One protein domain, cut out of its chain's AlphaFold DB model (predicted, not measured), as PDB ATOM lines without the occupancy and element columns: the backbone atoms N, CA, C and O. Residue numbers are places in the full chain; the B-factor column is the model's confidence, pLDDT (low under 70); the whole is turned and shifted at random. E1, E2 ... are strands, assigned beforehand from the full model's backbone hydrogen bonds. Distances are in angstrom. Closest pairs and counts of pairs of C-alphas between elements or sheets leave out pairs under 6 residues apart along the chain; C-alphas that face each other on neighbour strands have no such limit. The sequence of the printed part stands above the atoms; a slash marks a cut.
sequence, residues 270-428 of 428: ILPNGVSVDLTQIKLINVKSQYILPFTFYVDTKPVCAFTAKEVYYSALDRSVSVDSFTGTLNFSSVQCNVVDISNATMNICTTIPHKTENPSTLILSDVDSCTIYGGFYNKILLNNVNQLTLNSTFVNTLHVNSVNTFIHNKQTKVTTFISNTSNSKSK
ATOM      1  N   ILE A 270     183.361 149.332 138.251       46.91
ATOM      2  CA  ILE A 270     184.562 150.147 138.434       46.91
ATOM      3  C   ILE A 270     184.085 151.459 139.041       46.91
ATOM      4  O   ILE A 270     183.608 152.356 138.348       46.91
ATOM      5  N   LEU A 271     184.116 151.506 140.378       45.41
ATOM      6  CA  LEU A 271     183.880 152.734 141.125       45.41
ATOM      7  C   LEU A 271     184.766 153.832 140.516       45.41
ATOM      8  O   LEU A 271     185.927 153.546 140.222       45.41
ATOM      9  N   PRO A 272     184.280 155.078 140.389       47.75
ATOM     10  CA  PRO A 272     185.016 156.190 139.774       47.75
ATOM     11  C   PRO A 272     186.392 156.491 140.403       47.75
ATOM     12  O   PRO A 272     187.117 157.340 139.900       47.75
ATOM     13  N   ASN A 273     186.765 155.779 141.472       63.69
ATOM     14  CA  ASN A 273     187.964 155.986 142.265       63.69
ATOM     15  C   ASN A 273     188.822 154.717 142.469       63.69
ATOM     16  O   ASN A 273     189.700 154.781 143.318       63.69
ATOM     17  N   GLY A 274     188.598 153.579 141.785       73.75
ATOM     18  CA  GLY A 274     189.314 152.317 142.082       73.75
ATOM     19  C   GLY A 274     189.390 151.282 140.959       73.75
ATOM     20  O   GLY A 274     188.926 151.516 139.853       73.75
ATOM     21  N   VAL A 275     189.969 150.115 141.258       79.19
ATOM     22  CA  VAL A 275     190.138 148.980 140.335       79.19
ATOM     23  C   VAL A 275     189.327 147.783 140.828       79.19
ATOM     24  O   VAL A 275     189.559 147.270 141.918       79.19
ATOM     25  N   SER A 276     188.375 147.309 140.028       81.62
ATOM     26  CA  SER A 276     187.565 146.125 140.344       81.62
ATOM     27  C   SER A 276     187.683 145.089 139.239       81.62
ATOM     28  O   SER A 276     187.469 145.413 138.072       81.62
ATOM     29  N   VAL A 277     188.047 143.857 139.595       83.12
ATOM     30  CA  VAL A 277     188.430 142.812 138.633       83.12
ATOM     31  C   VAL A 277     187.907 141.445 139.055       83.12
ATOM     32  O   VAL A 277     187.997 141.072 140.222       83.12
ATOM     33  N   ASP A 278     187.370 140.692 138.096       86.19
ATOM     34  CA  ASP A 278     186.987 139.293 138.290       86.19
ATOM     35  C   ASP A 278     188.159 138.384 137.909       86.19
ATOM     36  O   ASP A 278     188.584 138.362 136.752       86.19
ATOM     37  N   LEU A 279     188.698 137.655 138.884       86.94
ATOM     38  CA  LEU A 279     189.873 136.796 138.721       86.94
ATOM     39  C   LEU A 279     189.563 135.518 137.921       86.94
ATOM     40  O   LEU A 279     190.479 134.830 137.462       86.94
ATOM     41  N   THR A 280     188.284 135.183 137.707       85.06
ATOM     42  CA  THR A 280     187.924 134.076 136.803       85.06
ATOM     43  C   THR A 280     188.159 134.453 135.346       85.06
ATOM     44  O   THR A 280     188.538 133.594 134.543       85.06
ATOM     45  N   GLN A 281     188.046 135.744 135.036       85.94
ATOM     46  CA  GLN A 281     188.232 136.312 133.710       85.94
ATOM     47  C   GLN A 281     189.657 136.860 133.519       85.94
ATOM     48  O   GLN A 281     190.363 136.454 132.597       85.94
ATOM     49  N   ILE A 282     190.110 137.737 134.418       87.62
ATOM     50  CA  ILE A 282     191.403 138.418 134.323       87.62
ATOM     51  C   ILE A 282     192.520 137.490 134.808       87.62
ATOM     52  O   ILE A 282     192.535 137.050 135.956       87.62
ATOM     53  N   LYS A 283     193.487 137.213 133.933       90.94
ATOM     54  CA  LYS A 283     194.644 136.343 134.192       90.94
ATOM     55  C   LYS A 283     195.902 137.107 134.574       90.94
ATOM     56  O   LYS A 283     196.775 136.520 135.210       90.94
ATOM     57  N   LEU A 284     195.997 138.383 134.204       92.50
ATOM     58  CA  LEU A 284     197.130 139.240 134.539       92.50
ATOM     59  C   LEU A 284     196.654 140.632 134.948       92.50
ATOM     60  O   LEU A 284     195.930 141.295 134.203       92.50
ATOM     61  N   ILE A 285     197.119 141.087 136.106       91.94
ATOM     62  CA  ILE A 285     196.944 142.450 136.602       91.94
ATOM     63  C   ILE A 285     198.330 142.991 136.911       91.94
ATOM     64  O   ILE A 285     199.102 142.342 137.609       91.94
ATOM     65  N   ASN A 286     198.639 144.180 136.411       93.12
ATOM     66  CA  ASN A 286     199.827 144.926 136.794       93.12
ATOM     67  C   ASN A 286     199.472 146.412 136.879       93.12
ATOM     68  O   ASN A 286     199.518 147.128 135.883       93.12
ATOM     69  N   VAL A 287     199.041 146.861 138.050       91.19
ATOM     70  CA  VAL A 287     198.626 148.246 138.280       91.19
ATOM     71  C   VAL A 287     199.627 148.903 139.210       91.19
ATOM     72  O   VAL A 287     199.849 148.413 140.312       91.19
ATOM     73  N   LYS A 288     200.186 150.035 138.786       89.94
ATOM     74  CA  LYS A 288     201.100 150.869 139.565       89.94
ATOM     75  C   LYS A 288     200.638 152.317 139.506       89.94
ATOM     76  O   LYS A 288     200.547 152.914 138.433       89.94
ATOM     77  N   SER A 289     200.340 152.876 140.673       84.50
ATOM     78  CA  SER A 289     199.847 154.240 140.817       84.50
ATOM     79  C   SER A 289     200.699 155.047 141.787       84.50
ATOM     80  O   SER A 289     201.247 154.534 142.761       84.50
ATOM     81  N   GLN A 290     200.765 156.355 141.542       81.19
ATOM     82  CA  GLN A 290     201.374 157.309 142.468       81.19
ATOM     83  C   GLN A 290     200.537 157.472 143.750       81.19
ATOM     84  O   GLN A 290     201.073 157.807 144.813       81.19
ATOM     85  N   TYR A 291     199.233 157.189 143.664       83.00
ATOM     86  CA  TYR A 291     198.262 157.317 144.747       83.00
ATOM     87  C   TYR A 291     197.796 155.943 145.240       83.00
ATOM     88  O   TYR A 291     197.828 154.960 144.507       83.00
ATOM     89  N   ILE A 292     197.343 155.873 146.495       84.31
ATOM     90  CA  ILE A 292     196.698 154.666 147.025       84.31
ATOM     91  C   ILE A 292     195.311 154.550 146.390       84.31
ATOM     92  O   ILE A 292     194.496 155.464 146.512       84.31
ATOM     93  N   LEU A 293     195.047 153.420 145.738       84.88
ATOM     94  CA  LEU A 293     193.790 153.117 145.065       84.88
ATOM     95  C   LEU A 293     193.041 151.999 145.795       84.88
ATOM     96  O   LEU A 293     193.683 151.068 146.281       84.88
ATOM     97  N   PRO A 294     191.702 152.033 145.850       87.69
ATOM     98  CA  PRO A 294     190.899 150.885 146.220       87.69
ATOM     99  C   PRO A 294     190.916 149.817 145.128       87.69
ATOM    100  O   PRO A 294     190.720 150.107 143.950       87.69
ATOM    101  N   PHE A 295     191.103 148.574 145.556       87.19
ATOM    102  CA  PHE A 295     191.041 147.355 144.769       87.19
ATOM    103  C   PHE A 295     189.919 146.463 145.293       87.19
ATOM    104  O   PHE A 295     189.735 146.321 146.503       87.19
ATOM    105  N   THR A 296     189.161 145.841 144.395       87.00
ATOM    106  CA  THR A 296     188.207 144.784 144.750       87.00
ATOM    107  C   THR A 296     188.343 143.619 143.785       87.00
ATOM    108  O   THR A 296     188.192 143.770 142.574       87.00
ATOM    109  N   PHE A 297     188.647 142.445 144.325       87.62
ATOM    110  CA  PHE A 297     188.721 141.206 143.568       87.62
ATOM    111  C   PHE A 297     187.416 140.440 143.709       87.62
ATOM    112  O   PHE A 297     186.880 140.297 144.811       87.62
ATOM    113  N   TYR A 298     186.946 139.921 142.584       87.50
ATOM    114  CA  TYR A 298     185.778 139.065 142.481       87.50
ATOM    115  C   TYR A 298     186.195 137.673 142.009       87.50
ATOM    116  O   TYR A 298     187.201 137.517 141.318       87.50
ATOM    117  N   VAL A 299     185.410 136.672 142.389       83.69
ATOM    118  CA  VAL A 299     185.425 135.335 141.791       83.69
ATOM    119  C   VAL A 299     183.985 134.999 141.450       83.69
ATOM    120  O   VAL A 299     183.129 135.015 142.338       83.69
ATOM    121  N   ASP A 300     183.704 134.760 140.169       82.69
ATOM    122  CA  ASP A 300     182.350 134.501 139.665       82.69
ATOM    123  C   ASP A 300     181.363 135.580 140.134       82.69
ATOM    124  O   ASP A 300     180.304 135.288 140.696       82.69
ATOM    125  N   THR A 301     181.729 136.855 139.956       78.38
ATOM    126  CA  THR A 301     180.958 138.046 140.378       78.38
ATOM    127  C   THR A 301     180.729 138.228 141.887       78.38
ATOM    128  O   THR A 301     180.084 139.196 142.292       78.38
ATOM    129  N   LYS A 302     181.284 137.368 142.749       83.25
ATOM    130  CA  LYS A 302     181.224 137.538 144.211       83.25
ATOM    131  C   LYS A 302     182.488 138.230 144.720       83.25
ATOM    132  O   LYS A 302     183.576 137.757 144.394       83.25
ATOM    133  N   PRO A 303     182.390 139.310 145.515       84.81
ATOM    134  CA  PRO A 303     183.569 139.969 146.063       84.81
ATOM    135  C   PRO A 303     184.280 139.019 147.033       84.81
ATOM    136  O   PRO A 303     183.675 138.527 147.985       84.81
ATOM    137  N   VAL A 304     185.564 138.760 146.786       86.38
ATOM    138  CA  VAL A 304     186.403 137.883 147.622       86.38
ATOM    139  C   VAL A 304     187.440 138.654 148.428       86.38
ATOM    140  O   VAL A 304     187.851 138.192 149.488       86.38
ATOM    141  N   CYS A 305     187.859 139.827 147.949       85.88
ATOM    142  CA  CYS A 305     188.853 140.659 148.614       85.88
ATOM    143  C   CYS A 305     188.623 142.134 148.276       85.88
ATOM    144  O   CYS A 305     188.387 142.461 147.117       85.88
ATOM    145  N   ALA A 306     188.721 143.019 149.267       87.69
ATOM    146  CA  ALA A 306     188.689 144.463 149.071       87.69
ATOM    147  C   ALA A 306     189.758 145.114 149.950       87.69
ATOM    148  O   ALA A 306     189.817 144.855 151.150       87.69
ATOM    149  N   PHE A 307     190.610 145.932 149.348       89.12
ATOM    150  CA  PHE A 307     191.754 146.554 150.012       89.12
ATOM    151  C   PHE A 307     192.151 147.828 149.275       89.12
ATOM    152  O   PHE A 307     191.611 148.125 148.213       89.12
ATOM    153  N   THR A 308     193.091 148.597 149.811       89.25
ATOM    154  CA  THR A 308     193.662 149.741 149.094       89.25
ATOM    155  C   THR A 308     195.174 149.595 149.006       89.25
ATOM    156  O   THR A 308     195.780 149.182 149.990       89.25
ATOM    157  N   ALA A 309     195.791 149.917 147.868       90.12
ATOM    158  CA  ALA A 309     197.231 149.761 147.630       90.12
ATOM    159  C   ALA A 309     197.747 150.753 146.577       90.12
ATOM    160  O   ALA A 309     196.951 151.350 145.851       90.12
ATOM    161  N   LYS A 310     199.070 150.939 146.483       88.56
ATOM    162  CA  LYS A 310     199.685 151.714 145.387       88.56
ATOM    163  C   LYS A 310     199.983 150.850 144.173       88.56
ATOM    164  O   LYS A 310     199.776 151.287 143.040       88.56
ATOM    165  N   GLU A 311     200.466 149.638 144.418       92.00
ATOM    166  CA  GLU A 311     200.835 148.703 143.362       92.00
ATOM    167  C   GLU A 311     200.221 147.333 143.635       92.00
ATOM    168  O   GLU A 311     200.224 146.853 144.770       92.00
ATOM    169  N   VAL A 312     199.672 146.716 142.592       93.12
ATOM    170  CA  VAL A 312     199.104 145.370 142.628       93.12
ATOM    171  C   VAL A 312     199.511 144.639 141.362       93.12
ATOM    172  O   VAL A 312     199.159 145.038 140.250       93.12
ATOM    173  N   TYR A 313     200.208 143.529 141.550       94.94
ATOM    174  CA  TYR A 313     200.508 142.551 140.526       94.94
ATOM    175  C   TYR A 313     199.827 141.227 140.873       94.94
ATOM    176  O   TYR A 313     199.918 140.755 142.004       94.94
ATOM    177  N   TYR A 314     199.151 140.621 139.903       93.56
ATOM    178  CA  TYR A 314     198.561 139.287 140.007       93.56
ATOM    179  C   TYR A 314     198.780 138.550 138.688       93.56
ATOM    180  O   TYR A 314     198.466 139.085 137.626       93.56
ATOM    181  N   SER A 315     199.274 137.316 138.762       94.31
ATOM    182  CA  SER A 315     199.388 136.400 137.622       94.31
ATOM    183  C   SER A 315     198.718 135.080 137.977       94.31
ATOM    184  O   SER A 315     199.170 134.363 138.869       94.31
ATOM    185  N   ALA A 316     197.647 134.736 137.262       90.81
ATOM    186  CA  ALA A 316     196.985 133.441 137.393       90.81
ATOM    187  C   ALA A 316     197.879 132.290 136.900       90.81
ATOM    188  O   ALA A 316     197.769 131.168 137.391       90.81
ATOM    189  N   LEU A 317     198.756 132.574 135.929       89.88
ATOM    190  CA  LEU A 317     199.662 131.594 135.332       89.88
ATOM    191  C   LEU A 317     200.784 131.215 136.301       89.88
ATOM    192  O   LEU A 317     201.041 130.031 136.503       89.88
ATOM    193  N   ASP A 318     201.384 132.215 136.945       89.56
ATOM    194  CA  ASP A 318     202.463 132.017 137.922       89.56
ATOM    195  C   ASP A 318     201.930 131.785 139.345       89.56
ATOM    196  O   ASP A 318     202.694 131.490 140.263       89.56
ATOM    197  N   ARG A 319     200.609 131.934 139.544       91.81
ATOM    198  CA  ARG A 319     199.934 131.949 140.854       91.81
ATOM    199  C   ARG A 319     200.635 132.876 141.846       91.81
ATOM    200  O   ARG A 319     200.812 132.541 143.016       91.81
ATOM    201  N   SER A 320     201.054 134.037 141.366       94.75
ATOM    202  CA  SER A 320     201.843 134.992 142.136       94.75
ATOM    203  C   SER A 320     201.069 136.279 142.352       94.75
ATOM    204  O   SER A 320     200.457 136.799 141.414       94.75
ATOM    205  N   VAL A 321     201.162 136.825 143.560       95.19
ATOM    206  CA  VAL A 321     200.635 138.144 143.896       95.19
ATOM    207  C   VAL A 321     201.723 138.992 144.518       95.19
ATOM    208  O   VAL A 321     202.394 138.541 145.438       95.19
ATOM    209  N   SER A 322     201.854 140.227 144.044       95.69
ATOM    210  CA  SER A 322     202.656 141.250 144.706       95.69
ATOM    211  C   SER A 322     201.794 142.467 145.016       95.69
ATOM    212  O   SER A 322     201.061 142.937 144.147       95.69
ATOM    213  N   VAL A 323     201.873 142.987 146.239       95.12
ATOM    214  CA  VAL A 323     201.144 144.195 146.648       95.12
ATOM    215  C   VAL A 323     202.093 145.163 147.346       95.12
ATOM    216  O   VAL A 323     202.741 144.784 148.320       95.12
ATOM    217  N   ASP A 324     202.133 146.416 146.886       92.88
ATOM    218  CA  ASP A 324     202.916 147.486 147.518       92.88
ATOM    219  C   ASP A 324     202.036 148.522 148.228       92.88
ATOM    220  O   ASP A 324     201.013 148.987 147.704       92.88
ATOM    221  N   SER A 325     202.481 148.924 149.421       88.75
ATOM    222  CA  SER A 325     201.907 150.007 150.228       88.75
ATOM    223  C   SER A 325     200.401 149.856 150.477       88.75
ATOM    224  O   SER A 325     199.636 150.813 150.320       88.75
ATOM    225  N   PHE A 326     199.952 148.656 150.867       90.00
ATOM    226  CA  PHE A 326     198.538 148.430 151.168       90.00
ATOM    227  C   PHE A 326     198.122 148.900 152.569       90.00
ATOM    228  O   PHE A 326     198.896 148.845 153.530       90.00
ATOM    229  N   THR A 327     196.855 149.298 152.699       84.81
ATOM    230  CA  THR A 327     196.222 149.651 153.978       84.81
ATOM    231  C   THR A 327     194.894 148.922 154.165       84.81
ATOM    232  O   THR A 327     194.208 148.591 153.198       84.81
ATOM    233  N   GLY A 328     194.518 148.673 155.421       85.44
ATOM    234  CA  GLY A 328     193.294 147.947 155.769       85.44
ATOM    235  C   GLY A 328     193.512 146.436 155.869       85.44
ATOM    236  O   GLY A 328     194.533 145.987 156.391       85.44
ATOM    237  N   THR A 329     192.536 145.644 155.423       90.00
ATOM    238  CA  THR A 329     192.597 144.175 155.489       90.00
ATOM    239  C   THR A 329     192.803 143.589 154.100       90.00
ATOM    240  O   THR A 329     191.933 143.712 153.248       90.00
ATOM    241  N   LEU A 330     193.929 142.909 153.895       91.75
ATOM    242  CA  LEU A 330     194.204 142.119 152.704       91.75
ATOM    243  C   LEU A 330     193.886 140.655 153.004       91.75
ATOM    244  O   LEU A 330     194.620 139.998 153.742       91.75
ATOM    245  N   ASN A 331     192.775 140.158 152.461       91.81
ATOM    246  CA  ASN A 331     192.353 138.774 152.652       91.81
ATOM    247  C   ASN A 331     192.394 137.991 151.337       91.81
ATOM    248  O   ASN A 331     191.503 138.125 150.502       91.81
ATOM    249  N   PHE A 332     193.409 137.149 151.177       90.12
ATOM    250  CA  PHE A 332     193.541 136.228 150.049       90.12
ATOM    251  C   PHE A 332     193.216 134.783 150.428       90.12
ATOM    252  O   PHE A 332     193.596 133.867 149.710       90.12
ATOM    253  N   SER A 333     192.453 134.548 151.502       88.25
ATOM    254  CA  SER A 333     192.029 133.192 151.882       88.25
ATOM    255  C   SER A 333     191.306 132.448 150.754       88.25
ATOM    256  O   SER A 333     191.397 131.229 150.655       88.25
ATOM    257  N   SER A 334     190.587 133.191 149.910       85.50
ATOM    258  CA  SER A 334     189.776 132.663 148.806       85.50
ATOM    259  C   SER A 334     190.434 132.833 147.433       85.50
ATOM    260  O   SER A 334     189.801 132.548 146.420       85.50
ATOM    261  N   VAL A 335     191.676 133.328 147.377       85.25
ATOM    262  CA  VAL A 335     192.426 133.523 146.132       85.25
ATOM    263  C   VAL A 335     193.536 132.481 146.080       85.25
ATOM    264  O   VAL A 335     194.322 132.355 147.015       85.25
ATOM    265  N   GLN A 336     193.594 131.710 144.996       84.75
ATOM    266  CA  GLN A 336     194.626 130.692 144.835       84.75
ATOM    267  C   GLN A 336     195.958 131.344 144.441       84.75
ATOM    268  O   GLN A 336     196.130 131.758 143.294       84.75
ATOM    269  N   CYS A 337     196.897 131.393 145.386       90.44
ATOM    270  CA  CYS A 337     198.240 131.934 145.198       90.44
ATOM    271  C   CYS A 337     199.275 130.960 145.769       90.44
ATOM    272  O   CYS A 337     199.091 130.431 146.857       90.44
ATOM    273  N   ASN A 338     200.379 130.759 145.061       93.88
ATOM    274  CA  ASN A 338     201.539 130.020 145.548       93.88
ATOM    275  C   ASN A 338     202.593 130.976 146.121       93.88
ATOM    276  O   ASN A 338     203.247 130.653 147.110       93.88
ATOM    277  N   VAL A 339     202.751 132.153 145.512       95.88
ATOM    278  CA  VAL A 339     203.754 133.149 145.905       95.88
ATOM    279  C   VAL A 339     203.062 134.461 146.244       95.88
ATOM    280  O   VAL A 339     202.259 134.962 145.456       95.88
ATOM    281  N   VAL A 340     203.367 135.008 147.417       96.69
ATOM    282  CA  VAL A 340     202.834 136.290 147.879       96.69
ATOM    283  C   VAL A 340     203.973 137.189 148.337       96.69
ATOM    284  O   VAL A 340     204.612 136.915 149.350       96.69
ATOM    285  N   ASP A 341     204.176 138.291 147.627       96.31
ATOM    286  CA  ASP A 341     205.144 139.321 147.977       96.31
ATOM    287  C   ASP A 341     204.416 140.592 148.420       96.31
ATOM    288  O   ASP A 341     203.534 141.121 147.751       96.31
ATOM    289  N   ILE A 342     204.765 141.086 149.596       94.94
ATOM    290  CA  ILE A 342     204.184 142.288 150.172       94.94
ATOM    291  C   ILE A 342     205.319 143.255 150.439       94.94
ATOM    292  O   ILE A 342     206.221 142.964 151.225       94.94
ATOM    293  N   SER A 343     205.263 144.426 149.824       91.75
ATOM    294  CA  SER A 343     206.193 145.508 150.110       91.75
ATOM    295  C   SER A 343     205.453 146.706 150.688       91.75
ATOM    296  O   SER A 343     204.265 146.929 150.462       91.75
ATOM    297  N   ASN A 344     206.148 147.479 151.508       81.62
ATOM    298  CA  ASN A 344     205.660 148.772 151.953       81.62
ATOM    299  C   ASN A 344     206.794 149.787 151.833       81.62
ATOM    300  O   ASN A 344     207.377 150.223 152.831       81.62
ATOM    301  N   ALA A 345     207.142 150.123 150.586       61.94
ATOM    302  CA  ALA A 345     208.290 150.974 150.260       61.94
ATOM    303  C   ALA A 345     208.193 152.380 150.886       61.94
ATOM    304  O   ALA A 345     209.203 153.010 151.198       61.94
ATOM    305  N   THR A 346     206.972 152.861 151.141       54.31
ATOM    306  CA  THR A 346     206.724 154.150 151.803       54.31
ATOM    307  C   THR A 346     207.072 154.175 153.294       54.31
ATOM    308  O   THR A 346     207.157 155.259 153.866       54.31
ATOM    309  N   MET A 347     207.305 153.025 153.938       52.56
ATOM    310  CA  MET A 347     207.656 152.937 155.361       52.56
ATOM    311  C   MET A 347     209.103 152.474 155.561       52.56
ATOM    312  O   MET A 347     209.377 151.533 156.301       52.56
ATOM    313  N   ASN A 348     210.052 153.168 154.932       41.66
ATOM    314  CA  ASN A 348     211.492 152.900 155.051       41.66
ATOM    315  C   ASN A 348     212.105 153.218 156.436       41.66
ATOM    316  O   ASN A 348     213.319 153.349 156.563       41.66
ATOM    317  N   ILE A 349     211.308 153.345 157.502       45.88
ATOM    318  CA  ILE A 349     211.815 153.681 158.838       45.88
ATOM    319  C   ILE A 349     211.082 152.852 159.900       45.88
ATOM    320  O   ILE A 349     210.117 153.296 160.509       45.88
ATOM    321  N   CYS A 350     211.574 151.637 160.153       44.31
ATOM    322  CA  CYS A 350     211.283 150.869 161.374       44.31
ATOM    323  C   CYS A 350     212.357 151.094 162.463       44.31
ATOM    324  O   CYS A 350     212.609 150.216 163.287       44.31
ATOM    325  N   THR A 351     213.041 152.247 162.480       43.75
ATOM    326  CA  THR A 351     214.022 152.560 163.542       43.75
ATOM    327  C   THR A 351     213.386 153.184 164.783       43.75
ATOM    328  O   THR A 351     213.983 153.145 165.856       43.75
ATOM    329  N   THR A 352     212.147 153.665 164.691       45.53
ATOM    330  CA  THR A 352     211.358 154.136 165.829       45.53
ATOM    331  C   THR A 352     210.021 153.405 165.849       45.53
ATOM    332  O   THR A 352     209.373 153.223 164.823       45.53
ATOM    333  N   ILE A 353     209.635 152.911 167.028       47.88
ATOM    334  CA  ILE A 353     208.292 152.373 167.280       47.88
ATOM    335  C   ILE A 353     207.304 153.427 166.763       47.88
ATOM    336  O   ILE A 353     207.403 154.577 167.196       47.88
ATOM    337  N   PRO A 354     206.404 153.103 165.824       47.47
ATOM    338  CA  PRO A 354     205.528 154.104 165.252       47.47
ATOM    339  C   PRO A 354     204.601 154.574 166.362       47.47
ATOM    340  O   PRO A 354     203.788 153.823 166.908       47.47
ATOM    341  N   HIS A 355     204.706 155.850 166.699       43.34
ATOM    342  CA  HIS A 355     203.596 156.529 167.327       43.34
ATOM    343  C   HIS A 355     202.425 156.473 166.339       43.34
ATOM    344  O   HIS A 355     202.434 157.165 165.330       43.34
ATOM    345  N   LYS A 356     201.459 155.591 166.624       46.06
ATOM    346  CA  LYS A 356     200.096 155.572 166.077       46.06
ATOM    347  C   LYS A 356     200.003 155.822 164.561       46.06
ATOM    348  O   LYS A 356     199.555 156.876 164.127       46.06
ATOM    349  N   THR A 357     200.294 154.813 163.742       50.47
ATOM    350  CA  THR A 357     199.522 154.688 162.495       50.47
ATOM    351  C   THR A 357     198.070 154.432 162.893       50.47
ATOM    352  O   THR A 357     197.808 153.438 163.570       50.47
ATOM    353  N   GLU A 358     197.145 155.320 162.524       51.53
ATOM    354  CA  GLU A 358     195.745 155.257 162.979       51.53
ATOM    355  C   GLU A 358     195.014 153.970 162.562       51.53
ATOM    356  O   GLU A 358     194.035 153.616 163.206       51.53
ATOM    357  N   ASN A 359     195.516 153.215 161.573       64.50
ATOM    358  CA  ASN A 359     194.952 151.925 161.159       64.50
ATOM    359  C   ASN A 359     196.048 150.920 160.741       64.50
ATOM    360  O   ASN A 359     196.452 150.913 159.577       64.50
ATOM    361  N   PRO A 360     196.563 150.076 161.654       75.19
ATOM    362  CA  PRO A 360     197.518 149.025 161.302       75.19
ATOM    363  C   PRO A 360     196.890 147.960 160.384       75.19
ATOM    364  O   PRO A 360     195.761 147.519 160.606       75.19
ATOM    365  N   SER A 361     197.635 147.519 159.367       88.62
ATOM    366  CA  SER A 361     197.126 146.604 158.338       88.62
ATOM    367  C   SER A 361     196.936 145.174 158.856       88.62
ATOM    368  O   SER A 361     197.614 144.731 159.785       88.62
ATOM    369  N   THR A 362     196.021 144.426 158.243       92.69
ATOM    370  CA  THR A 362     195.810 142.996 158.509       92.69
ATOM    371  C   THR A 362     196.036 142.187 157.239       92.69
ATOM    372  O   THR A 362     195.495 142.535 156.195       92.69
ATOM    373  N   LEU A 363     196.814 141.108 157.332       94.50
ATOM    374  CA  LEU A 363     197.069 140.168 156.240       94.50
ATOM    375  C   LEU A 363     196.486 138.800 156.595       94.50
ATOM    376  O   LEU A 363     196.756 138.281 157.677       94.50
ATOM    377  N   ILE A 364     195.701 138.220 155.691       94.81
ATOM    378  CA  ILE A 364     195.123 136.884 155.837       94.81
ATOM    379  C   ILE A 364     195.414 136.097 154.562       94.81
ATOM    380  O   ILE A 364     194.930 136.464 153.492       94.81
ATOM    381  N   LEU A 365     196.186 135.019 154.685       93.62
ATOM    382  CA  LEU A 365     196.526 134.117 153.586       93.62
ATOM    383  C   LEU A 365     196.049 132.694 153.898       93.62
ATOM    384  O   LEU A 365     196.061 132.256 155.052       93.62
ATOM    385  N   SER A 366     195.631 131.984 152.850       90.75
ATOM    386  CA  SER A 366     195.423 130.535 152.871       90.75
ATOM    387  C   SER A 366     196.775 129.811 152.756       90.75
ATOM    388  O   SER A 366     197.784 130.295 153.275       90.75
ATOM    389  N   ASP A 367     196.794 128.636 152.133       93.12
ATOM    390  CA  ASP A 367     198.015 127.866 151.929       93.12
ATOM    391  C   ASP A 367     198.835 128.481 150.796       93.12
ATOM    392  O   ASP A 367     198.331 128.641 149.685       93.12
ATOM    393  N   VAL A 368     200.091 128.823 151.086       94.62
ATOM    394  CA  VAL A 368     201.020 129.428 150.123       94.62
ATOM    395  C   VAL A 368     202.395 128.764 150.216       94.62
ATOM    396  O   VAL A 368     202.853 128.383 151.293       94.62
ATOM    397  N   ASP A 369     203.097 128.640 149.094       95.19
ATOM    398  CA  ASP A 369     204.450 128.078 149.075       95.19
ATOM    399  C   ASP A 369     205.457 129.083 149.656       95.19
ATOM    400  O   ASP A 369     206.302 128.728 150.479       95.19
ATOM    401  N   SER A 370     205.357 130.352 149.255       96.69
ATOM    402  CA  SER A 370     206.269 131.413 149.687       96.69
ATOM    403  C   SER A 370     205.522 132.702 150.001       96.69
ATOM    404  O   SER A 370     204.723 133.179 149.196       96.69
ATOM    405  N   CYS A 371     205.830 133.296 151.152       96.69
ATOM    406  CA  CYS A 371     205.362 134.618 151.547       96.69
ATOM    407  C   CYS A 371     206.546 135.500 151.957       96.69
ATOM    408  O   CYS A 371     207.247 135.193 152.925       96.69
ATOM    409  N   THR A 372     206.751 136.610 151.249       96.50
ATOM    410  CA  THR A 372     207.764 137.617 151.584       96.50
ATOM    411  C   THR A 372     207.080 138.905 152.002       96.50
ATOM    412  O   THR A 372     206.227 139.417 151.286       96.50
ATOM    413  N   ILE A 373     207.473 139.466 153.143       94.81
ATOM    414  CA  ILE A 373     206.981 140.757 153.622       94.81
ATOM    415  C   ILE A 373     208.174 141.671 153.889       94.81
ATOM    416  O   ILE A 373     209.040 141.352 154.705       94.81
ATOM    417  N   TYR A 374     208.212 142.810 153.201       91.69
ATOM    418  CA  TYR A 374     209.252 143.825 153.318       91.69
ATOM    419  C   TYR A 374     208.671 145.140 153.848       91.69
ATOM    420  O   TYR A 374     207.939 145.844 153.149       91.69
ATOM    421  N   GLY A 375     209.022 145.492 155.084       87.19
ATOM    422  CA  GLY A 375     208.573 146.720 155.740       87.19
ATOM    423  C   GLY A 375     207.124 146.676 156.241       87.19
ATOM    424  O   GLY A 375     206.378 145.725 155.995       87.19
ATOM    425  N   GLY A 376     206.720 147.734 156.951       85.75
ATOM    426  CA  GLY A 376     205.332 147.997 157.355       85.75
ATOM    427  C   GLY A 376     204.951 147.605 158.791       85.75
ATOM    428  O   GLY A 376     205.681 146.898 159.491       85.75
ATOM    429  N   PHE A 377     203.771 148.081 159.208       86.75
ATOM    430  CA  PHE A 377     203.168 147.851 160.526       86.75
ATOM    431  C   PHE A 377     201.854 147.082 160.404       86.75
ATOM    432  O   PHE A 377     200.888 147.565 159.808       86.75
ATOM    433  N   TYR A 378     201.811 145.899 161.012       90.62
ATOM    434  CA  TYR A 378     200.695 144.968 160.904       90.62
ATOM    435  C   TYR A 378     200.067 144.725 162.269       90.62
ATOM    436  O   TYR A 378     200.743 144.363 163.234       90.62
ATOM    437  N   ASN A 379     198.747 144.863 162.344       91.62
ATOM    438  CA  ASN A 379     198.002 144.467 163.530       91.62
ATOM    439  C   ASN A 379     197.976 142.947 163.659       91.62
ATOM    440  O   ASN A 379     198.163 142.375 164.733       91.62
ATOM    441  N   LYS A 380     197.721 142.282 162.534       94.31
ATOM    442  CA  LYS A 380     197.581 140.841 162.494       94.31
ATOM    443  C   LYS A 380     198.053 140.299 161.157       94.31
ATOM    444  O   LYS A 380     197.665 140.803 160.107       94.31
ATOM    445  N   ILE A 381     198.856 139.250 161.216       95.69
ATOM    446  CA  ILE A 381     199.185 138.404 160.077       95.69
ATOM    447  C   ILE A 381     198.673 137.009 160.422       95.69
ATOM    448  O   ILE A 381     199.067 136.440 161.438       95.69
ATOM    449  N   LEU A 382     197.742 136.503 159.619       95.62
ATOM    450  CA  LEU A 382     197.152 135.177 159.744       95.62
ATOM    451  C   LEU A 382     197.547 134.350 158.525       95.62
ATOM    452  O   LEU A 382     197.151 134.672 157.407       95.62
ATOM    453  N   LEU A 383     198.305 133.290 158.761       93.75
ATOM    454  CA  LEU A 383     198.790 132.376 157.739       93.75
ATOM    455  C   LEU A 383     198.322 130.966 158.094       93.75
ATOM    456  O   LEU A 383     198.452 130.552 159.250       93.75
ATOM    457  N   ASN A 384     197.781 130.232 157.121       91.88
ATOM    458  CA  ASN A 384     197.482 128.818 157.318       91.88
ATOM    459  C   ASN A 384     198.775 127.994 157.192       91.88
ATOM    460  O   ASN A 384     199.597 128.020 158.112       91.88
ATOM    461  N   ASN A 385     198.994 127.302 156.073       91.44
ATOM    462  CA  ASN A 385     200.228 126.561 155.836       91.44
ATOM    463  C   ASN A 385     201.160 127.351 154.914       91.44
ATOM    464  O   ASN A 385     200.764 127.750 153.820       91.44
ATOM    465  N   VAL A 386     202.402 127.564 155.352       92.69
ATOM    466  CA  VAL A 386     203.407 128.299 154.576       92.69
ATOM    467  C   VAL A 386     204.713 127.525 154.519       92.69
ATOM    468  O   VAL A 386     205.321 127.250 155.549       92.69
ATOM    469  N   ASN A 387     205.208 127.187 153.329       93.12
ATOM    470  CA  ASN A 387     206.501 126.505 153.253       93.12
ATOM    471  C   ASN A 387     207.661 127.464 153.596       93.12
ATOM    472  O   ASN A 387     208.516 127.126 154.417       93.12
ATOM    473  N   GLN A 388     207.662 128.684 153.056       96.44
ATOM    474  CA  GLN A 388     208.653 129.708 153.392       96.44
ATOM    475  C   GLN A 388     208.004 131.051 153.742       96.44
ATOM    476  O   GLN A 388     207.308 131.644 152.924       96.44
ATOM    477  N   LEU A 389     208.280 131.557 154.945       96.19
ATOM    478  CA  LEU A 389     207.888 132.892 155.391       96.19
ATOM    479  C   LEU A 389     209.135 133.749 155.618       96.19
ATOM    480  O   LEU A 389     209.969 133.417 156.460       96.19
ATOM    481  N   THR A 390     209.231 134.872 154.912       96.00
ATOM    482  CA  THR A 390     210.308 135.855 155.064       96.00
ATOM    483  C   THR A 390     209.739 137.177 155.570       96.00
ATOM    484  O   THR A 390     208.924 137.790 154.887       96.00
ATOM    485  N   LEU A 391     210.191 137.651 156.733       94.25
ATOM    486  CA  LEU A 391     209.857 138.976 157.272       94.25
ATOM    487  C   LEU A 391     211.107 139.857 157.322       94.25
ATOM    488  O   LEU A 391     212.102 139.513 157.961       94.25
ATOM    489  N   ASN A 392     211.075 141.010 156.665       90.81
ATOM    490  CA  ASN A 392     212.224 141.900 156.571       90.81
ATOM    491  C   ASN A 392     211.834 143.313 157.006       90.81
ATOM    492  O   ASN A 392     211.032 143.973 156.350       90.81
ATOM    493  N   SER A 393     212.409 143.777 158.118       88.00
ATOM    494  CA  SER A 393     212.161 145.114 158.677       88.00
ATOM    495  C   SER A 393     210.675 145.393 158.944       88.00
ATOM    496  O   SER A 393     210.188 146.499 158.722       88.00
ATOM    497  N   THR A 394     209.959 144.373 159.420       88.31
ATOM    498  CA  THR A 394     208.504 144.389 159.622       88.31
ATOM    499  C   THR A 394     208.141 144.408 161.105       88.31
ATOM    500  O   THR A 394     208.758 143.713 161.911       88.31
ATOM    501  N   PHE A 395     207.095 145.143 161.481       88.62
ATOM    502  CA  PHE A 395     206.533 145.093 162.830       88.62
ATOM    503  C   PHE A 395     205.141 144.461 162.815       88.62
ATOM    504  O   PHE A 395     204.253 144.906 162.087       88.62
ATOM    505  N   VAL A 396     204.943 143.435 163.641       91.44
ATOM    506  CA  VAL A 396     203.712 142.643 163.702       91.44
ATOM    507  C   VAL A 396     203.230 142.542 165.147       91.44
ATOM    508  O   VAL A 396     203.920 141.985 165.999       91.44
ATOM    509  N   ASN A 397     202.022 143.025 165.437       91.44
ATOM    510  CA  ASN A 397     201.423 142.857 166.764       91.44
ATOM    511  C   ASN A 397     201.079 141.386 167.032       91.44
ATOM    512  O   ASN A 397     201.486 140.835 168.051       91.44
ATOM    513  N   THR A 398     200.346 140.745 166.119       95.06
ATOM    514  CA  THR A 398     199.968 139.328 166.230       95.06
ATOM    515  C   THR A 398     200.323 138.573 164.957       95.06
ATOM    516  O   THR A 398     199.735 138.824 163.907       95.06
ATOM    517  N   LEU A 399     201.248 137.623 165.051       95.31
ATOM    518  CA  LEU A 399     201.558 136.669 163.990       95.31
ATOM    519  C   LEU A 399     200.963 135.312 164.372       95.31
ATOM    520  O   LEU A 399     201.413 134.681 165.327       95.31
ATOM    521  N   HIS A 400     199.935 134.881 163.645       95.38
ATOM    522  CA  HIS A 400     199.322 133.566 163.796       95.38
ATOM    523  C   HIS A 400     199.644 132.726 162.564       95.38
ATOM    524  O   HIS A 400     199.237 133.077 161.458       95.38
ATOM    525  N   VAL A 401     200.373 131.632 162.767       91.44
ATOM    526  CA  VAL A 401     200.794 130.727 161.696       91.44
ATOM    527  C   VAL A 401     200.434 129.300 162.074       91.44
ATOM    528  O   VAL A 401     200.941 128.787 163.074       91.44
ATOM    529  N   ASN A 402     199.565 128.656 161.292       92.06
ATOM    530  CA  ASN A 402     199.170 127.278 161.575       92.06
ATOM    531  C   ASN A 402     200.369 126.332 161.412       92.06
ATOM    532  O   ASN A 402     200.680 125.603 162.350       92.06
ATOM    533  N   SER A 403     201.077 126.415 160.277       89.94
ATOM    534  CA  SER A 403     202.343 125.706 160.047       89.94
ATOM    535  C   SER A 403     203.327 126.519 159.194       89.94
ATOM    536  O   SER A 403     202.932 127.209 158.251       89.94
ATOM    537  N   VAL A 404     204.619 126.457 159.542       91.44
ATOM    538  CA  VAL A 404     205.710 127.061 158.761       91.44
ATOM    539  C   VAL A 404     206.944 126.166 158.729       91.44
ATOM    540  O   VAL A 404     207.470 125.815 159.784       91.44
ATOM    541  N   ASN A 405     207.430 125.817 157.534       90.25
ATOM    542  CA  ASN A 405     208.628 124.974 157.411       90.25
ATOM    543  C   ASN A 405     209.913 125.792 157.574       90.25
ATOM    544  O   ASN A 405     210.820 125.401 158.309       90.25
ATOM    545  N   THR A 406     209.992 126.934 156.886       92.94
ATOM    546  CA  THR A 406     211.147 127.836 156.918       92.94
ATOM    547  C   THR A 406     210.693 129.241 157.286       92.94
ATOM    548  O   THR A 406     209.898 129.843 156.571       92.94
ATOM    549  N   PHE A 407     211.219 129.775 158.388       92.44
ATOM    550  CA  PHE A 407     210.953 131.142 158.833       92.44
ATOM    551  C   PHE A 407     212.248 131.955 158.834       92.44
ATOM    552  O   PHE A 407     213.186 131.618 159.553       92.44
ATOM    553  N   ILE A 408     212.294 133.004 158.015       93.12
ATOM    554  CA  ILE A 408     213.453 133.877 157.814       93.12
ATOM    555  C   ILE A 408     213.081 135.272 158.306       93.12
ATOM    556  O   ILE A 408     212.084 135.841 157.863       93.12
ATOM    557  N   HIS A 409     213.893 135.856 159.188       90.44
ATOM    558  CA  HIS A 409     213.703 137.244 159.594       90.44
ATOM    559  C   HIS A 409     215.017 137.980 159.861       90.44
ATOM    560  O   HIS A 409     216.033 137.381 160.206       90.44
ATOM    561  N   ASN A 410     215.004 139.307 159.719       85.19
ATOM    562  CA  ASN A 410     216.155 140.148 160.058       85.19
ATOM    563  C   ASN A 410     216.052 140.728 161.486       85.19
ATOM    564  O   ASN A 410     215.007 140.664 162.135       85.19
ATOM    565  N   LYS A 411     217.133 141.357 161.973       82.81
ATOM    566  CA  LYS A 411     217.182 141.990 163.312       82.81
ATOM    567  C   LYS A 411     216.223 143.176 163.486       82.81
ATOM    568  O   LYS A 411     215.947 143.569 164.613       82.81
ATOM    569  N   GLN A 412     215.767 143.781 162.390       83.19
ATOM    570  CA  GLN A 412     214.855 144.926 162.414       83.19
ATOM    571  C   GLN A 412     213.382 144.496 162.506       83.19
ATOM    572  O   GLN A 412     212.516 145.337 162.731       83.19
ATOM    573  N   THR A 413     213.100 143.200 162.358       85.75
ATOM    574  CA  THR A 413     211.754 142.638 162.467       85.75
ATOM    575  C   THR A 413     211.361 142.466 163.932       85.75
ATOM    576  O   THR A 413     212.153 141.985 164.742       85.75
ATOM    577  N   LYS A 414     210.130 142.844 164.280       87.62
ATOM    578  CA  LYS A 414     209.577 142.715 165.635       87.62
ATOM    579  C   LYS A 414     208.201 142.062 165.580       87.62
ATOM    580  O   LYS A 414     207.324 142.537 164.867       87.62
ATOM    581  N   VAL A 415     208.009 141.008 166.370       88.75
ATOM    582  CA  VAL A 415     206.722 140.322 166.543       88.75
ATOM    583  C   VAL A 415     206.361 140.354 168.026       88.75
ATOM    584  O   VAL A 415     207.123 139.841 168.841       88.75
ATOM    585  N   THR A 416     205.232 140.970 168.385       88.56
ATOM    586  CA  THR A 416     204.823 141.113 169.796       88.56
ATOM    587  C   THR A 416     204.193 139.828 170.331       88.56
ATOM    588  O   THR A 416     204.530 139.380 171.421       88.56
ATOM    589  N   THR A 417     203.291 139.222 169.555       89.56
ATOM    590  CA  THR A 417     202.604 137.973 169.903       89.56
ATOM    591  C   THR A 417     202.768 136.975 168.766       89.56
ATOM    592  O   THR A 417     202.382 137.266 167.633       89.56
ATOM    593  N   PHE A 418     203.312 135.795 169.069       88.88
ATOM    594  CA  PHE A 418     203.438 134.682 168.130       88.88
ATOM    595  C   PHE A 418     202.551 133.517 168.574       88.88
ATOM    596  O   PHE A 418     202.661 133.056 169.709       88.88
ATOM    597  N   ILE A 419     201.670 133.055 167.687       88.06
ATOM    598  CA  ILE A 419     200.742 131.944 167.926       88.06
ATOM    599  C   ILE A 419     201.000 130.888 166.852       88.06
ATOM    600  O   ILE A 419     200.890 131.186 165.661       88.06
ATOM    601  N   SER A 420     201.325 129.661 167.264       81.06
ATOM    602  CA  SER A 420     201.501 128.529 166.350       81.06
ATOM    603  C   SER A 420     200.851 127.260 166.885       81.06
ATOM    604  O   SER A 420     200.933 126.978 168.081       81.06
ATOM    605  N   ASN A 421     200.224 126.497 165.984       71.88
ATOM    606  CA  ASN A 421     199.546 125.237 166.300       71.88
ATOM    607  C   ASN A 421     200.435 124.001 166.068       71.88
ATOM    608  O   ASN A 421     200.048 122.899 166.454       71.88
ATOM    609  N   THR A 422     201.629 124.156 165.477       56.53
ATOM    610  CA  THR A 422     202.568 123.046 165.229       56.53
ATOM    611  C   THR A 422     203.954 123.312 165.814       56.53
ATOM    612  O   THR A 422     204.608 124.304 165.508       56.53
ATOM    613  N   SER A 423     204.430 122.373 166.630       39.75
ATOM    614  CA  SER A 423     205.652 122.402 167.440       39.75
ATOM    615  C   SER A 423     206.958 122.091 166.682       39.75
ATOM    616  O   SER A 423     207.818 121.397 167.213       39.75
ATOM    617  N   ASN A 424     207.148 122.592 165.455       41.75
ATOM    618  CA  ASN A 424     208.393 122.382 164.698       41.75
ATOM    619  C   ASN A 424     208.786 123.618 163.872       41.75
ATOM    620  O   ASN A 424     208.603 123.643 162.662       41.75
ATOM    621  N   SER A 425     209.392 124.625 164.503       38.84
ATOM    622  CA  SER A 425     210.131 125.672 163.784       38.84
ATOM    623  C   SER A 425     211.606 125.619 164.184       38.84
ATOM    624  O   SER A 425     211.965 125.994 165.301       38.84
ATOM    625  N   LYS A 426     212.483 125.165 163.283       37.56
ATOM    626  CA  LYS A 426     213.924 125.437 163.402       37.56
ATOM    627  C   LYS A 426     214.152 126.879 162.948       37.56
ATOM    628  O   LYS A 426     214.169 127.139 161.750       37.56
ATOM    629  N   SER A 427     214.304 127.808 163.890       36.09
ATOM    630  CA  SER A 427     214.781 129.165 163.595       36.09
ATOM    631  C   SER A 427     216.231 129.096 163.108       36.09
ATOM    632  O   SER A 427     217.065 128.490 163.790       36.09
ATOM    633  N   LYS A 428     216.542 129.699 161.961       35.62
ATOM    634  CA  LYS A 428     217.917 129.966 161.519       35.62
ATOM    635  C   LYS A 428     218.133 131.458 161.372       35.62
ATOM    636  O   LYS A 428     217.213 132.114 160.840       35.62
TER     637      LYS A 428
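What this domain is: This is residues 270 to 428 of the 428 residues of an uncharacterized protein of Entamoeba invadens IP1 (UniProt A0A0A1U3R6). The chain is wound in stacked turns, a flattened coil or solenoid with two walls of strands partly face to face: E4, E6, E8 and the second parts of E9 and E10 in one wall, E5, E7, the first parts of E9 and E10, and E11 in the other. At one end the bent strands E2 and E3 pass round from wall to wall with E1 beside E2, and a long loop, residues 344 to 360, makes a wide detour over one narrow side of the coil. The printed part has 159 residues with no named helix and eleven named strands, E1 to E11 in order, so its class is all strand; they form one branched, mixed sheet, parallel but for E2, E3 and E4, a meander, each strand the antiparallel neighbour of the one before. The whole is compact, with a radius of gyration of the C-alphas of 15.4 A and spans of 43 by 33 by 21 A.

How they stand to each other: The sheet is twisted, its C-alphas up to 12.5 A off their best plane. Begin at E1, residues 275 to 278, an edge strand parallel to E2, residues 284 to 299, at 20 degrees; look for N 275 and O 294, 2.8 A apart. On the other side of E2 is E3, residues 302 to 315, and the two form a hairpin, with N 295 and O 307 2.7 A apart. E3 forms a second hairpin with E4, residues 320 to 324, where N 313 and O 322 are 2.8 A apart. Next comes E5, residues 329 to 331, an edge strand apart from E4; its closest C-alpha approach to E3 is Asn 331 to Cys 305, 5.7 A. Return to E4 and find E6, residues 339 to 343, parallel to it at 8 degrees, with N 341 and O 321 2.8 A apart. E7, residues 361 to 365, is apart from E6 and parallel to E5 at 6 degrees, with N 330 and O 362 2.8 A apart. E8, residues 368 to 374, is parallel to E6 at 10 degrees, with N 342 and O 372 2.8 A apart; E7 and E8 meet only through their link. E9, residues 377 to 392, has staggered pairing: on one side of it are E7, beside residues 378 to 383, and E8, beside residues 386 to 392. Check N 382 and O 363, then N 390 and O 371, each 2.8 A apart. On the other side of E9 is E10, residues 395 to 409, parallel at 6 degrees, with N 400 and O 381 2.8 A apart. Last is the edge strand E11, residues 414 to 420, parallel to E10, with N 396 and O 414 2.8 A apart.

Where its parts are: Find C-alpha 275 at (190.138, 148.980, 140.335), where E1 begins; it runs 10.4 A. E2 spans 14.3 A and bends by 159 degrees at residue 296, and E3 spans 19.4 A and bends by 132 degrees at residue 310. E4, E6 and E7 run 13.6, 13.3 and 13.4 A, E5 runs 6.1 A, and E8 runs 16.9 A. Go to C-alpha 377 at (203.168, 147.851, 160.526): E9 starts there, bends by 159 degrees at residue 380 and ends 11.5 A away. E10 spans 11.1 A and bends by 153 degrees at residue 405. E11 runs 16.3 A to C-alpha 420 at (201.501, 128.529, 166.350).

The domain as a whole: The two C-alphas farthest apart, those of Pro 272 and Lys 426, are 48.4 A apart. The printed part has no cut, and Lys 428 is the chain's last residue. The link from E6 to E7 is long, 17 residues, and the link from E5 to E6 is short; the others are tight. The mean pLDDT of the printed part is 82.7, and residues 270 to 273, 345 to 359 and 422 to 428 are under 70.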